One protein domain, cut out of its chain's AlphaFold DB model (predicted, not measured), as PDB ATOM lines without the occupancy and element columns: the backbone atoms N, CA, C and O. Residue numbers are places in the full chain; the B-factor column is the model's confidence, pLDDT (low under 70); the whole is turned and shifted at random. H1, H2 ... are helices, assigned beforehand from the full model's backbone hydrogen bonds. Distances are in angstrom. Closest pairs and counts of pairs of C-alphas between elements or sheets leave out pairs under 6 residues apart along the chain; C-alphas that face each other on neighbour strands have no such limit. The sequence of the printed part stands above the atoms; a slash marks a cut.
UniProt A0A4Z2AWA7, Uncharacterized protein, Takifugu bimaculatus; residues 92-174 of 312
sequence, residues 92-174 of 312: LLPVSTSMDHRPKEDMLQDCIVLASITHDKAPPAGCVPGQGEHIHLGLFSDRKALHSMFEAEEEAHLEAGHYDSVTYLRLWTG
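What this domain is: This is residues 92 to 174 of the 312 residues of an uncharacterized protein of Takifugu bimaculatus (UniProt A0A4Z2AWA7). A helical hairpin, H4 and H5 side by side, makes one end of the domain, and the long helix H2 stands at the other end. Between them are the four-residue H3 and part of the long loop of residues 121 to 135, while H1 packs on H3 and on part of H4, and residues 101 to 106, of which 104 to 106 belong to H2, stick out. The printed part has 83 residues with five named helices, in the order H1, H2, H3, H4, H5, and no named strand; its class is all helix. It is compact, with a radius of gyration of the C-alphas of 13.3 A, and its C-alphas span 38 by 28 by 17 A.

How they stand to each other: H1, residues 94 to 100, and H2, residues 104 to 120, are close but not clearly touching, about perpendicular at 89 degrees; their closest C-alphas, those of Asp 100 and Met 107, are 7.2 A apart. H3, residues 136 to 139, touches H1, with the C-alphas of Ser 96 and His 136 the closest at 4.7 A. H2 and H3 are close but not clearly touching, with the C-alphas of Leu 114 and Leu 137 the closest at 7.3 A. H4, residues 143 to 159, is the hub, touching three other helices. It touches H3 with residues 144 to 149 alone, and the C-alphas of Gly 138 and Leu 146 are the closest, 4.4 A apart. It touches H1 with residues 149 to 156 alone, at a steep tilt of 54 degrees, opposite ways; the closest C-alphas, of Val 95 and Glu 153, are 6.3 A apart. H5, residues 163 to 173, forms a hairpin with H4, at a shallow tilt of 8 degrees, opposite ways, with the C-alphas of Glu 154 and Val 166 the closest at 5.3 A. H2 is apart from H4 and H5. In H1, H2, H4 and H5 every O i to N i+4 pair is within hydrogen-bond range; H3 is too short for such a pair.

Where its parts are: H1 begins at C-alpha 94, (8.070, 30.746, -64.256), and measures 10.1 A from first to last C-alpha. H2 measures 24.1 A and ends at C-alpha 120, (8.478, 47.833, -89.055). H3 measures 6.0 A, H4 24.5 A and H5 15.3 A, the last ending at C-alpha 173, (10.741, 22.466, -78.692).

The domain as a whole: The two C-alphas farthest apart, those of Asp 120 and Gly 161, are 40.0 A apart. The printed part has no cut. The link from H2 to H3 is long, with 15 residues, and the other three links are tight. The mean pLDDT of the printed part is 85.3, and residues 121 to 127 are under 70.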
ATOM      1  N   LEU A  92       5.438  25.776 -66.195       87.81
ATOM      2  CA  LEU A  92       6.542  25.449 -67.097       87.81
ATOM      3  C   LEU A  92       7.315  26.707 -67.495       87.81
ATOM      4  O   LEU A  92       8.481  26.596 -67.845       87.81
ATOM      5  N   LEU A  93       6.690  27.882 -67.360       89.88
ATOM      6  CA  LEU A  93       7.257  29.178 -67.723       89.88
ATOM      7  C   LEU A  93       7.304  30.156 -66.525       89.88
ATOM      8  O   LEU A  93       6.599  31.169 -66.542       89.88
ATOM      9  N   PRO A  94       8.009  29.854 -65.416       88.75
ATOM     10  CA  PRO A  94       8.070  30.746 -64.256       88.75
ATOM     11  C   PRO A  94       8.711  32.108 -64.557       88.75
ATOM     12  O   PRO A  94       8.188  33.116 -64.081       88.75
ATOM     13  N   VAL A  95       9.777  32.172 -65.360       88.06
ATOM     14  CA  VAL A  95      10.428  33.445 -65.710       88.06
ATOM     15  C   VAL A  95       9.483  34.286 -66.558       88.06
ATOM     16  O   VAL A  95       9.162  35.417 -66.188       88.06
ATOM     17  N   SER A  96       8.934  33.706 -67.623       89.00
ATOM     18  CA  SER A  96       8.035  34.434 -68.531       89.00
ATOM     19  C   SER A  96       6.763  34.911 -67.820       89.00
ATOM     20  O   SER A  96       6.368  36.065 -67.949       89.00
ATOM     21  N   THR A  97       6.167  34.063 -66.973       88.88
ATOM     22  CA  THR A  97       4.977  34.462 -66.205       88.88
ATOM     23  C   THR A  97       5.271  35.566 -65.199       88.88
ATOM     24  O   THR A  97       4.427  36.432 -65.013       88.88
ATOM     25  N   SER A  98       6.444  35.597 -64.563       89.00
ATOM     26  CA  SER A  98       6.778  36.695 -63.644       89.00
ATOM     27  C   SER A  98       6.897  38.050 -64.354       89.00
ATOM     28  O   SER A  98       6.502  39.070 -63.792       89.00
ATOM     29  N   MET A  99       7.348  38.046 -65.612       87.25
ATOM     30  CA  MET A  99       7.439  39.237 -66.461       87.25
ATOM     31  C   MET A  99       6.057  39.746 -66.907       87.25
ATOM     32  O   MET A  99       5.867  40.954 -67.035       87.25
ATOM     33  N   ASP A 100       5.067  38.862 -67.040       89.00
ATOM     34  CA  ASP A 100       3.686  39.234 -67.399       89.00
ATOM     35  C   ASP A 100       2.879  39.843 -66.235       89.00
ATOM     36  O   ASP A 100       1.840  40.461 -66.452       89.00
ATOM     37  N   HIS A 101       3.334  39.690 -64.986       86.69
ATOM     38  CA  HIS A 101       2.648  40.238 -63.803       86.69
ATOM     39  C   HIS A 101       3.190  41.612 -63.373       86.69
ATOM     40  O   HIS A 101       2.958  42.058 -62.245       86.69
ATOM     41  N   ARG A 102       3.920  42.287 -64.265       87.25
ATOM     42  CA  ARG A 102       4.448  43.641 -64.065       87.25
ATOM     43  C   ARG A 102       3.333  44.701 -64.093       87.25
ATOM     44  O   ARG A 102       2.228  44.430 -64.570       87.25
ATOM     45  N   PRO A 103       3.561  45.898 -63.519       89.69
ATOM     46  CA  PRO A 103       2.565  46.966 -63.539       89.69
ATOM     47  C   PRO A 103       2.154  47.337 -64.970       89.69
ATOM     48  O   PRO A 103       2.891  47.129 -65.930       89.69
ATOM     49  N   LYS A 104       0.957  47.927 -65.104       91.12
ATOM     50  CA  LYS A 104       0.350  48.241 -66.408       91.12
ATOM     51  C   LYS A 104       1.245  49.093 -67.313       91.12
ATOM     52  O   LYS A 104       1.155  48.929 -68.518       91.12
ATOM     53  N   GLU A 105       2.068  49.974 -66.746       92.25
ATOM     54  CA  GLU A 105       2.997  50.817 -67.508       92.25
ATOM     55  C   GLU A 105       3.993  49.972 -68.317       92.25
ATOM     56  O   GLU A 105       4.054  50.091 -69.538       92.25
ATOM     57  N   ASP A 106       4.679  49.030 -67.663       89.88
ATOM     58  CA  ASP A 106       5.648  48.139 -68.314       89.88
ATOM     59  C   ASP A 106       4.966  47.257 -69.373       89.88
ATOM     60  O   ASP A 106       5.472  47.078 -70.479       89.88
ATOM     61  N   MET A 107       3.761  46.768 -69.070       89.00
ATOM     62  CA  MET A 107       2.975  45.950 -69.999       89.00
ATOM     63  C   MET A 107       2.509  46.739 -71.239       89.00
ATOM     64  O   MET A 107       2.382  46.180 -72.331       89.00
ATOM     65  N   LEU A 108       2.236  48.041 -71.101       91.75
ATOM     66  CA  LEU A 108       1.918  48.911 -72.238       91.75
ATOM     67  C   LEU A 108       3.158  49.168 -73.095       91.75
ATOM     68  O   LEU A 108       3.056  49.151 -74.324       91.75
ATOM     69  N   GLN A 109       4.325  49.342 -72.469       90.25
ATOM     70  CA  GLN A 109       5.590  49.476 -73.185       90.25
ATOM     71  C   GLN A 109       5.888  48.228 -74.027       90.25
ATOM     72  O   GLN A 109       6.238  48.344 -75.201       90.25
ATOM     73  N   ASP A 110       5.643  47.042 -73.474       89.38
ATOM     74  CA  ASP A 110       5.734  45.768 -74.190       89.38
ATOM     75  C   ASP A 110       4.807  45.716 -75.417       89.38
ATOM     76  O   ASP A 110       5.207  45.271 -76.494       89.38
ATOM     77  N   CYS A 111       3.581  46.238 -75.301       89.38
ATOM     78  CA  CYS A 111       2.646  46.324 -76.425       89.38
ATOM     79  C   CYS A 111       3.151  47.260 -77.536       89.38
ATOM     80  O   CYS A 111       3.002  46.948 -78.719       89.38
ATOM     81  N   ILE A 112       3.778  48.386 -77.178       90.38
ATOM     82  CA  ILE A 112       4.398  49.311 -78.142       90.38
ATOM     83  C   ILE A 112       5.575  48.629 -78.849       90.38
ATOM     84  O   ILE A 112       5.706  48.724 -80.074       90.38
ATOM     85  N   VAL A 113       6.406  47.902 -78.103       88.44
ATOM     86  CA  VAL A 113       7.539  47.138 -78.642       88.44
ATOM     87  C   VAL A 113       7.057  46.057 -79.615       88.44
ATOM     88  O   VAL A 113       7.551  45.991 -80.741       88.44
ATOM     89  N   LEU A 114       6.049  45.263 -79.241       88.00
ATOM     90  CA  LEU A 114       5.467  44.229 -80.105       88.00
ATOM     91  C   LEU A 114       4.861  44.808 -81.386       88.00
ATOM     92  O   LEU A 114       5.063  44.255 -82.472       88.00
ATOM     93  N   ALA A 115       4.144  45.931 -81.281       89.19
ATOM     94  CA  ALA A 115       3.599  46.623 -82.444       89.19
ATOM     95  C   ALA A 115       4.721  47.091 -83.381       89.19
ATOM     96  O   ALA A 115       4.655  46.854 -84.586       89.19
ATOM     97  N   SER A 116       5.788  47.670 -82.825       86.56
ATOM     98  CA  SER A 116       6.955  48.121 -83.595       86.56
ATOM     99  C   SER A 116       7.620  46.956 -84.341       86.56
ATOM    100  O   SER A 116       7.868  47.043 -85.542       86.56
ATOM    101  N   ILE A 117       7.835  45.819 -83.668       83.00
ATOM    102  CA  ILE A 117       8.440  44.617 -84.269       83.00
ATOM    103  C   ILE A 117       7.565  44.054 -85.399       83.00
ATOM    104  O   ILE A 117       8.076  43.681 -86.457       83.00
ATOM    105  N   THR A 118       6.246  44.016 -85.195       83.00
ATOM    106  CA  THR A 118       5.294  43.445 -86.160       83.00
ATOM    107  C   THR A 118       5.131  44.323 -87.403       83.00
ATOM    108  O   THR A 118       4.959  43.799 -88.505       83.00
ATOM    109  N   HIS A 119       5.185  45.650 -87.248       81.38
ATOM    110  CA  HIS A 119       4.905  46.594 -88.332       81.38
ATOM    111  C   HIS A 119       6.149  47.070 -89.087       81.38
ATOM    112  O   HIS A 119       6.089  47.173 -90.311       81.38
ATOM    113  N   ASP A 120       7.278  47.285 -88.410       71.19
ATOM    114  CA  ASP A 120       8.478  47.833 -89.055       71.19
ATOM    115  C   ASP A 120       9.484  46.756 -89.491       71.19
ATOM    116  O   ASP A 120      10.439  47.064 -90.206       71.19
ATOM    117  N   LYS A 121       9.290  45.482 -89.097       63.41
ATOM    118  CA  LYS A 121      10.173  44.312 -89.358       63.41
ATOM    119  C   LYS A 121      11.653  44.509 -88.963       63.41
ATOM    120  O   LYS A 121      12.467  43.594 -89.102       63.41
ATOM    121  N   ALA A 122      12.008  45.686 -88.464       60.22
ATOM    122  CA  ALA A 122      13.283  46.057 -87.898       60.22
ATOM    123  C   ALA A 122      13.090  46.126 -86.378       60.22
ATOM    124  O   ALA A 122      12.347  46.985 -85.901       60.22
ATOM    125  N   PRO A 123      13.716  45.219 -85.609       61.00
ATOM    126  CA  PRO A 123      13.661  45.286 -84.158       61.00
ATOM    127  C   PRO A 123      14.205  46.642 -83.684       61.00
ATOM    128  O   PRO A 123      15.275  47.053 -84.153       61.00
ATOM    129  N   PRO A 124      13.507  47.351 -82.781       63.69
ATOM    130  CA  PRO A 124      14.036  48.575 -82.196       63.69
ATOM    131  C   PRO A 124      15.387  48.286 -81.524       63.69
ATOM    132  O   PRO A 124      15.596  47.214 -80.949       63.69
ATOM    133  N   ALA A 125      16.329  49.224 -81.649       57.03
ATOM    134  CA  ALA A 125      17.719  49.038 -81.235       57.03
ATOM    135  C   ALA A 125      17.814  48.519 -79.786       57.03
ATOM    136  O   ALA A 125      17.451  49.221 -78.848       57.03
ATOM    137  N   GLY A 126      18.311  47.288 -79.619       62.41
ATOM    138  CA  GLY A 126      18.538  46.662 -78.311       62.41
ATOM    139  C   GLY A 126      17.429  45.736 -77.799       62.41
ATOM    140  O   GLY A 126      17.644  45.070 -76.791       62.41
ATOM    141  N   CYS A 127      16.285  45.623 -78.484       63.91
ATOM    142  CA  CYS A 127      15.234  44.673 -78.115       63.91
ATOM    143  C   CYS A 127      15.245  43.470 -79.068       63.91
ATOM    144  O   CYS A 127      14.763  43.547 -80.199       63.91
ATOM    145  N   VAL A 128      15.812  42.349 -78.613       75.25
ATOM    146  CA  VAL A 128      15.639  41.054 -79.279       75.25
ATOM    147  C   VAL A 128      14.506  40.325 -78.556       75.25
ATOM    148  O   VAL A 128      14.699  39.933 -77.402       75.25
ATOM    149  N   PRO A 129      13.323  40.152 -79.177       77.19
ATOM    150  CA  PRO A 129      12.242  39.401 -78.548       77.19
ATOM    151  C   PRO A 129      12.718  37.983 -78.207       77.19
ATOM    152  O   PRO A 129      13.358  37.318 -79.027       77.19
ATOM    153  N   GLY A 130      12.432  37.532 -76.984       76.81
ATOM    154  CA  GLY A 130      12.894  36.240 -76.469       76.81
ATOM    155  C   GLY A 130      14.238  36.269 -75.731       76.81
ATOM    156  O   GLY A 130      14.730  35.204 -75.372       76.81
ATOM    157  N   GLN A 131      14.843  37.442 -75.491       80.00
ATOM    158  CA  GLN A 131      16.094  37.578 -74.729       80.00
ATOM    159  C   GLN A 131      16.047  38.735 -73.712       80.00
ATOM    160  O   GLN A 131      15.375  39.747 -73.919       80.00
ATOM    161  N   GLY A 132      16.789  38.589 -72.606       82.62
ATOM    162  CA  GLY A 132      16.980  39.630 -71.586       82.62
ATOM    163  C   GLY A 132      15.686  40.126 -70.927       82.62
ATOM    164  O   GLY A 132      14.915  39.358 -70.367       82.62
ATOM    165  N   GLU A 133      15.436  41.433 -70.981       80.44
ATOM    166  CA  GLU A 133      14.251  42.056 -70.363       80.44
ATOM    167  C   GLU A 133      12.944  41.812 -71.147       80.44
ATOM    168  O   GLU A 133      11.856  42.090 -70.639       80.44
ATOM    169  N   HIS A 134      13.047  41.241 -72.353       86.75
ATOM    170  CA  HIS A 134      11.935  40.958 -73.267       86.75
ATOM    171  C   HIS A 134      11.802  39.453 -73.573       86.75
ATOM    172  O   HIS A 134      11.384  39.062 -74.667       86.75
ATOM    173  N   ILE A 135      12.183  38.591 -72.620       89.12
ATOM    174  CA  ILE A 135      12.087  37.125 -72.750       89.12
ATOM    175  C   ILE A 135      10.647  36.688 -73.054       89.12
ATOM    176  O   ILE A 135      10.413  35.949 -74.006       89.12
ATOM    177  N   HIS A 136       9.671  37.213 -72.316       90.19
ATOM    178  CA  HIS A 136       8.239  36.916 -72.464       90.19
ATOM    179  C   HIS A 136       7.660  37.341 -73.824       90.19
ATOM    180  O   HIS A 136       6.749  36.691 -74.340       90.19
ATOM    181  N   LEU A 137       8.236  38.359 -74.477       89.50
ATOM    182  CA  LEU A 137       7.821  38.780 -75.825       89.50
ATOM    183  C   LEU A 137       8.118  37.729 -76.905       89.50
ATOM    184  O   LEU A 137       7.550  37.794 -78.001       89.50
ATOM    185  N   GLY A 138       8.963  36.737 -76.598       89.25
ATOM    186  CA  GLY A 138       9.212  35.588 -77.465       89.25
ATOM    187  C   GLY A 138       7.945  34.792 -77.789       89.25
ATOM    188  O   GLY A 138       7.848  34.241 -78.883       89.25
ATOM    189  N   LEU A 139       6.940  34.804 -76.902       88.12
ATOM    190  CA  LEU A 139       5.655  34.132 -77.121       88.12
ATOM    191  C   LEU A 139       4.801  34.787 -78.219       88.12
ATOM    192  O   LEU A 139       4.018  34.104 -78.878       88.12
ATOM    193  N   PHE A 140       4.957  36.097 -78.423       87.94
ATOM    194  CA  PHE A 140       4.108  36.896 -79.315       87.94
ATOM    195  C   PHE A 140       4.776  37.262 -80.646       87.94
ATOM    196  O   PHE A 140       4.107  37.782 -81.534       87.94
ATOM    197  N   SER A 141       6.079  37.001 -80.777       85.62
ATOM    198  CA  SER A 141       6.872  37.376 -81.952       85.62
ATOM    199  C   SER A 141       7.051  36.182 -82.905       85.62
ATOM    200  O   SER A 141       6.117  35.779 -83.595       85.62
ATOM    201  N   ASP A 142       8.243  35.581 -82.934       89.12
ATOM    202  CA  ASP A 142       8.629  34.537 -83.884       89.12
ATOM    203  C   ASP A 142       8.827  33.173 -83.223       89.12
ATOM    204  O   ASP A 142       9.206  33.077 -82.059       89.12
ATOM    205  N   ARG A 143       8.760  32.097 -84.026       89.25
ATOM    206  CA  ARG A 143       9.181  30.753 -83.579       89.25
ATOM    207  C   ARG A 143      10.621  30.754 -83.050       89.25
ATOM    208  O   ARG A 143      10.903  30.090 -82.064       89.25
ATOM    209  N   LYS A 144      11.534  31.499 -83.683       88.12
ATOM    210  CA  LYS A 144      12.932  31.601 -83.224       88.12
ATOM    211  C   LYS A 144      13.041  32.316 -81.875       88.12
ATOM    212  O   LYS A 144      13.762  31.841 -81.011       88.12
ATOM    213  N   ALA A 145      12.294  33.403 -81.692       89.44
ATOM    214  CA  ALA A 145      12.223  34.130 -80.426       89.44
ATOM    215  C   ALA A 145      11.619  33.266 -79.305       89.44
ATOM    216  O   ALA A 145      12.109  33.283 -78.180       89.44
ATOM    217  N   LEU A 146      10.610  32.450 -79.630       90.25
ATOM    218  CA  LEU A 146      10.021  31.476 -78.713       90.25
ATOM    219  C   LEU A 146      11.032  30.407 -78.269       90.25
ATOM    220  O   LEU A 146      11.081  30.073 -77.090       90.25
ATOM    221  N   HIS A 147      11.854  29.881 -79.184       90.12
ATOM    222  CA  HIS A 147      12.906  28.931 -78.808       90.12
ATOM    223  C   HIS A 147      13.972  29.582 -77.912       90.12
ATOM    224  O   HIS A 147      14.329  28.981 -76.907       90.12
ATOM    225  N   SER A 148      14.391  30.823 -78.191       90.62
ATOM    226  CA  SER A 148      15.289  31.576 -77.295       90.62
ATOM    227  C   SER A 148      14.685  31.779 -75.898       90.62
ATOM    228  O   SER A 148      15.378  31.645 -74.893       90.62
ATOM    229  N   MET A 149      13.377  32.057 -75.822       91.75
ATOM    230  CA  MET A 149      12.651  32.148 -74.552       91.75
ATOM    231  C   MET A 149      12.667  30.807 -73.805       91.75
ATOM    232  O   MET A 149      12.901  30.782 -72.599       91.75
ATOM    233  N   PHE A 150      12.444  29.689 -74.505       91.75
ATOM    234  CA  PHE A 150      12.512  28.357 -73.904       91.75
ATOM    235  C   PHE A 150      13.918  27.984 -73.429       91.75
ATOM    236  O   PHE A 150      14.020  27.342 -72.392       91.75
ATOM    237  N   GLU A 151      14.980  28.407 -74.116       90.88
ATOM    238  CA  GLU A 151      16.365  28.209 -73.659       90.88
ATOM    239  C   GLU A 151      16.643  28.964 -72.349       90.88
ATOM    240  O   GLU A 151      17.207  28.398 -71.413       90.88
ATOM    241  N   ALA A 152      16.190  30.218 -72.238       90.62
ATOM    242  CA  ALA A 152      16.328  30.996 -71.003       90.62
ATOM    243  C   ALA A 152      15.524  30.388 -69.837       90.62
ATOM    244  O   ALA A 152      15.975  30.382 -68.691       90.62
ATOM    245  N   GLU A 153      14.335  29.857 -70.126       91.56
ATOM    246  CA  GLU A 153      13.501  29.175 -69.136       91.56
ATOM    247  C   GLU A 153      14.084  27.808 -68.736       91.56
ATOM    248  O   GLU A 153      14.033  27.426 -67.567       91.56
ATOM    249  N   GLU A 154      14.673  27.075 -69.684       90.12
ATOM    250  CA  GLU A 154      15.398  25.833 -69.417       90.12
ATOM    251  C   GLU A 154      16.551  26.080 -68.439       90.12
ATOM    252  O   GLU A 154      16.643  25.363 -67.442       90.12
ATOM    253  N   GLU A 155      17.369  27.110 -68.668       90.38
ATOM    254  CA  GLU A 155      18.474  27.463 -67.768       90.38
ATOM    255  C   GLU A 155      17.963  27.769 -66.353       90.38
ATOM    256  O   GLU A 155      18.488  27.243 -65.372       90.38
ATOM    257  N   ALA A 156      16.855  28.507 -66.228       90.69
ATOM    258  CA  ALA A 156      16.243  28.788 -64.930       90.69
ATOM    259  C   ALA A 156      15.773  27.511 -64.202       90.69
ATOM    260  O   ALA A 156      15.924  27.388 -62.981       90.69
ATOM    261  N   HIS A 157      15.230  26.519 -64.921       90.00
ATOM    262  CA  HIS A 157      14.874  25.224 -64.319       90.00
ATOM    263  C   HIS A 157      16.097  24.354 -64.014       90.00
ATOM    264  O   HIS A 157      16.053  23.591 -63.044       90.00
ATOM    265  N   LEU A 158      17.181  24.460 -64.789       88.19
ATOM    266  CA  LEU A 158      18.456  23.799 -64.495       88.19
ATOM    267  C   LEU A 158      19.067  24.355 -63.203       88.19
ATOM    268  O   LEU A 158      19.454  23.568 -62.336       88.19
ATOM    269  N   GLU A 159      19.062  25.678 -63.027       87.88
ATOM    270  CA  GLU A 159      19.500  26.352 -61.799       87.88
ATOM    271  C   GLU A 159      18.629  25.976 -60.591       87.88
ATOM    272  O   GLU A 159      19.141  25.727 -59.497       87.88
ATOM    273  N   ALA A 160      17.313  25.852 -60.788       87.19
ATOM    274  CA  ALA A 160      16.380  25.401 -59.755       87.19
ATOM    275  C   ALA A 160      16.447  23.882 -59.468       87.19
ATOM    276  O   ALA A 160      15.800  23.396 -58.533       87.19
ATOM    277  N   GLY A 161      17.197  23.108 -60.263       85.69
ATOM    278  CA  GLY A 161      17.283  21.649 -60.152       85.69
ATOM    279  C   GLY A 161      15.965  20.933 -60.474       85.69
ATOM    280  O   GLY A 161      15.646  19.902 -59.881       85.69
ATOM    281  N   HIS A 162      15.145  21.498 -61.360       85.25
ATOM    282  CA  HIS A 162      13.836  20.978 -61.757       85.25
ATOM    283  C   HIS A 162      13.883  20.348 -63.156       85.25
ATOM    284  O   HIS A 162      13.292  20.847 -64.111       85.25
ATOM    285  N   TYR A 163      14.552  19.200 -63.260       84.19
ATOM    286  CA  TYR A 163      14.800  18.509 -64.533       84.19
ATOM    287  C   TYR A 163      13.545  17.962 -65.223       84.19
ATOM    288  O   TYR A 163      13.517  17.875 -66.452       84.19
ATOM    289  N   ASP A 164      12.478  17.665 -64.469       86.00
ATOM    290  CA  ASP A 164      11.173  17.328 -65.050       86.00
ATOM    291  C   ASP A 164      10.716  18.441 -66.008       86.00
ATOM    292  O   ASP A 164      10.361  18.178 -67.154       86.00
ATOM    293  N   SER A 165      10.771  19.697 -65.550       87.69
ATOM    294  CA  SER A 165      10.345  20.868 -66.322       87.69
ATOM    295  C   SER A 165      11.221  21.080 -67.554       87.69
ATOM    296  O   SER A 165      10.692  21.349 -68.627       87.69
ATOM    297  N   VAL A 166      12.538  20.889 -67.419       88.19
ATOM    298  CA  VAL A 166      13.494  20.947 -68.539       88.19
ATOM    299  C   VAL A 166      13.149  19.907 -69.604       88.19
ATOM    300  O   VAL A 166      13.066  20.221 -70.789       88.19
ATOM    301  N   THR A 167      12.865  18.675 -69.184       87.88
ATOM    302  CA  THR A 167      12.497  17.587 -70.097       87.88
ATOM    303  C   THR A 167      11.190  17.897 -70.834       87.88
ATOM    304  O   THR A 167      11.090  17.675 -72.041       87.88
ATOM    305  N   TYR A 168      10.194  18.461 -70.139       88.00
ATOM    306  CA  TYR A 168       8.946  18.910 -70.768       88.00
ATOM    307  C   TYR A 168       9.155  20.090 -71.730       88.00
ATOM    308  O   TYR A 168       8.536  20.105 -72.792       88.00
ATOM    309  N   LEU A 169      10.037  21.043 -71.411       89.69
ATOM    310  CA  LEU A 169      10.373  22.155 -72.309       89.69
ATOM    311  C   LEU A 169      11.059  21.663 -73.591       89.69
ATOM    312  O   LEU A 169      10.679  22.079 -74.684       89.69
ATOM    313  N   ARG A 170      11.984  20.701 -73.490       88.19
ATOM    314  CA  ARG A 170      12.607  20.052 -74.661       88.19
ATOM    315  C   ARG A 170      11.608  19.259 -75.503       88.19
ATOM    316  O   ARG A 170      11.682  19.241 -76.729       88.19
ATOM    317  N   LEU A 171      10.609  18.653 -74.864       88.31
ATOM    318  CA  LEU A 171       9.510  18.012 -75.585       88.31
ATOM    319  C   LEU A 171       8.681  19.035 -76.382       88.31
ATOM    320  O   LEU A 171       8.227  18.729 -77.483       88.31
ATOM    321  N   TRP A 172       8.497  20.249 -75.853       86.56
ATOM    322  CA  TRP A 172       7.771  21.328 -76.531       86.56
ATOM    323  C   TRP A 172       8.553  21.949 -77.687       86.56
ATOM    324  O   TRP A 172       7.949  22.348 -78.683       86.56
ATOM    325  N   THR A 173       9.882  22.008 -77.589       86.38
ATOM    326  CA  THR A 173      10.741  22.466 -78.692       86.38
ATOM    327  C   THR A 173      10.831  21.430 -79.816       86.38
ATOM    328  O   THR A 173      11.178  21.783 -80.944       86.38
ATOM    329  N   GLY A 174      10.461  20.177 -79.531       84.94
ATOM    330  CA  GLY A 174      10.511  19.053 -80.463       84.94
ATOM    331  C   GLY A 174      11.829  18.278 -80.422       84.94
ATOM    332  O   GLY A 174      12.001  17.354 -81.217       84.94
TER     333      GLY A 174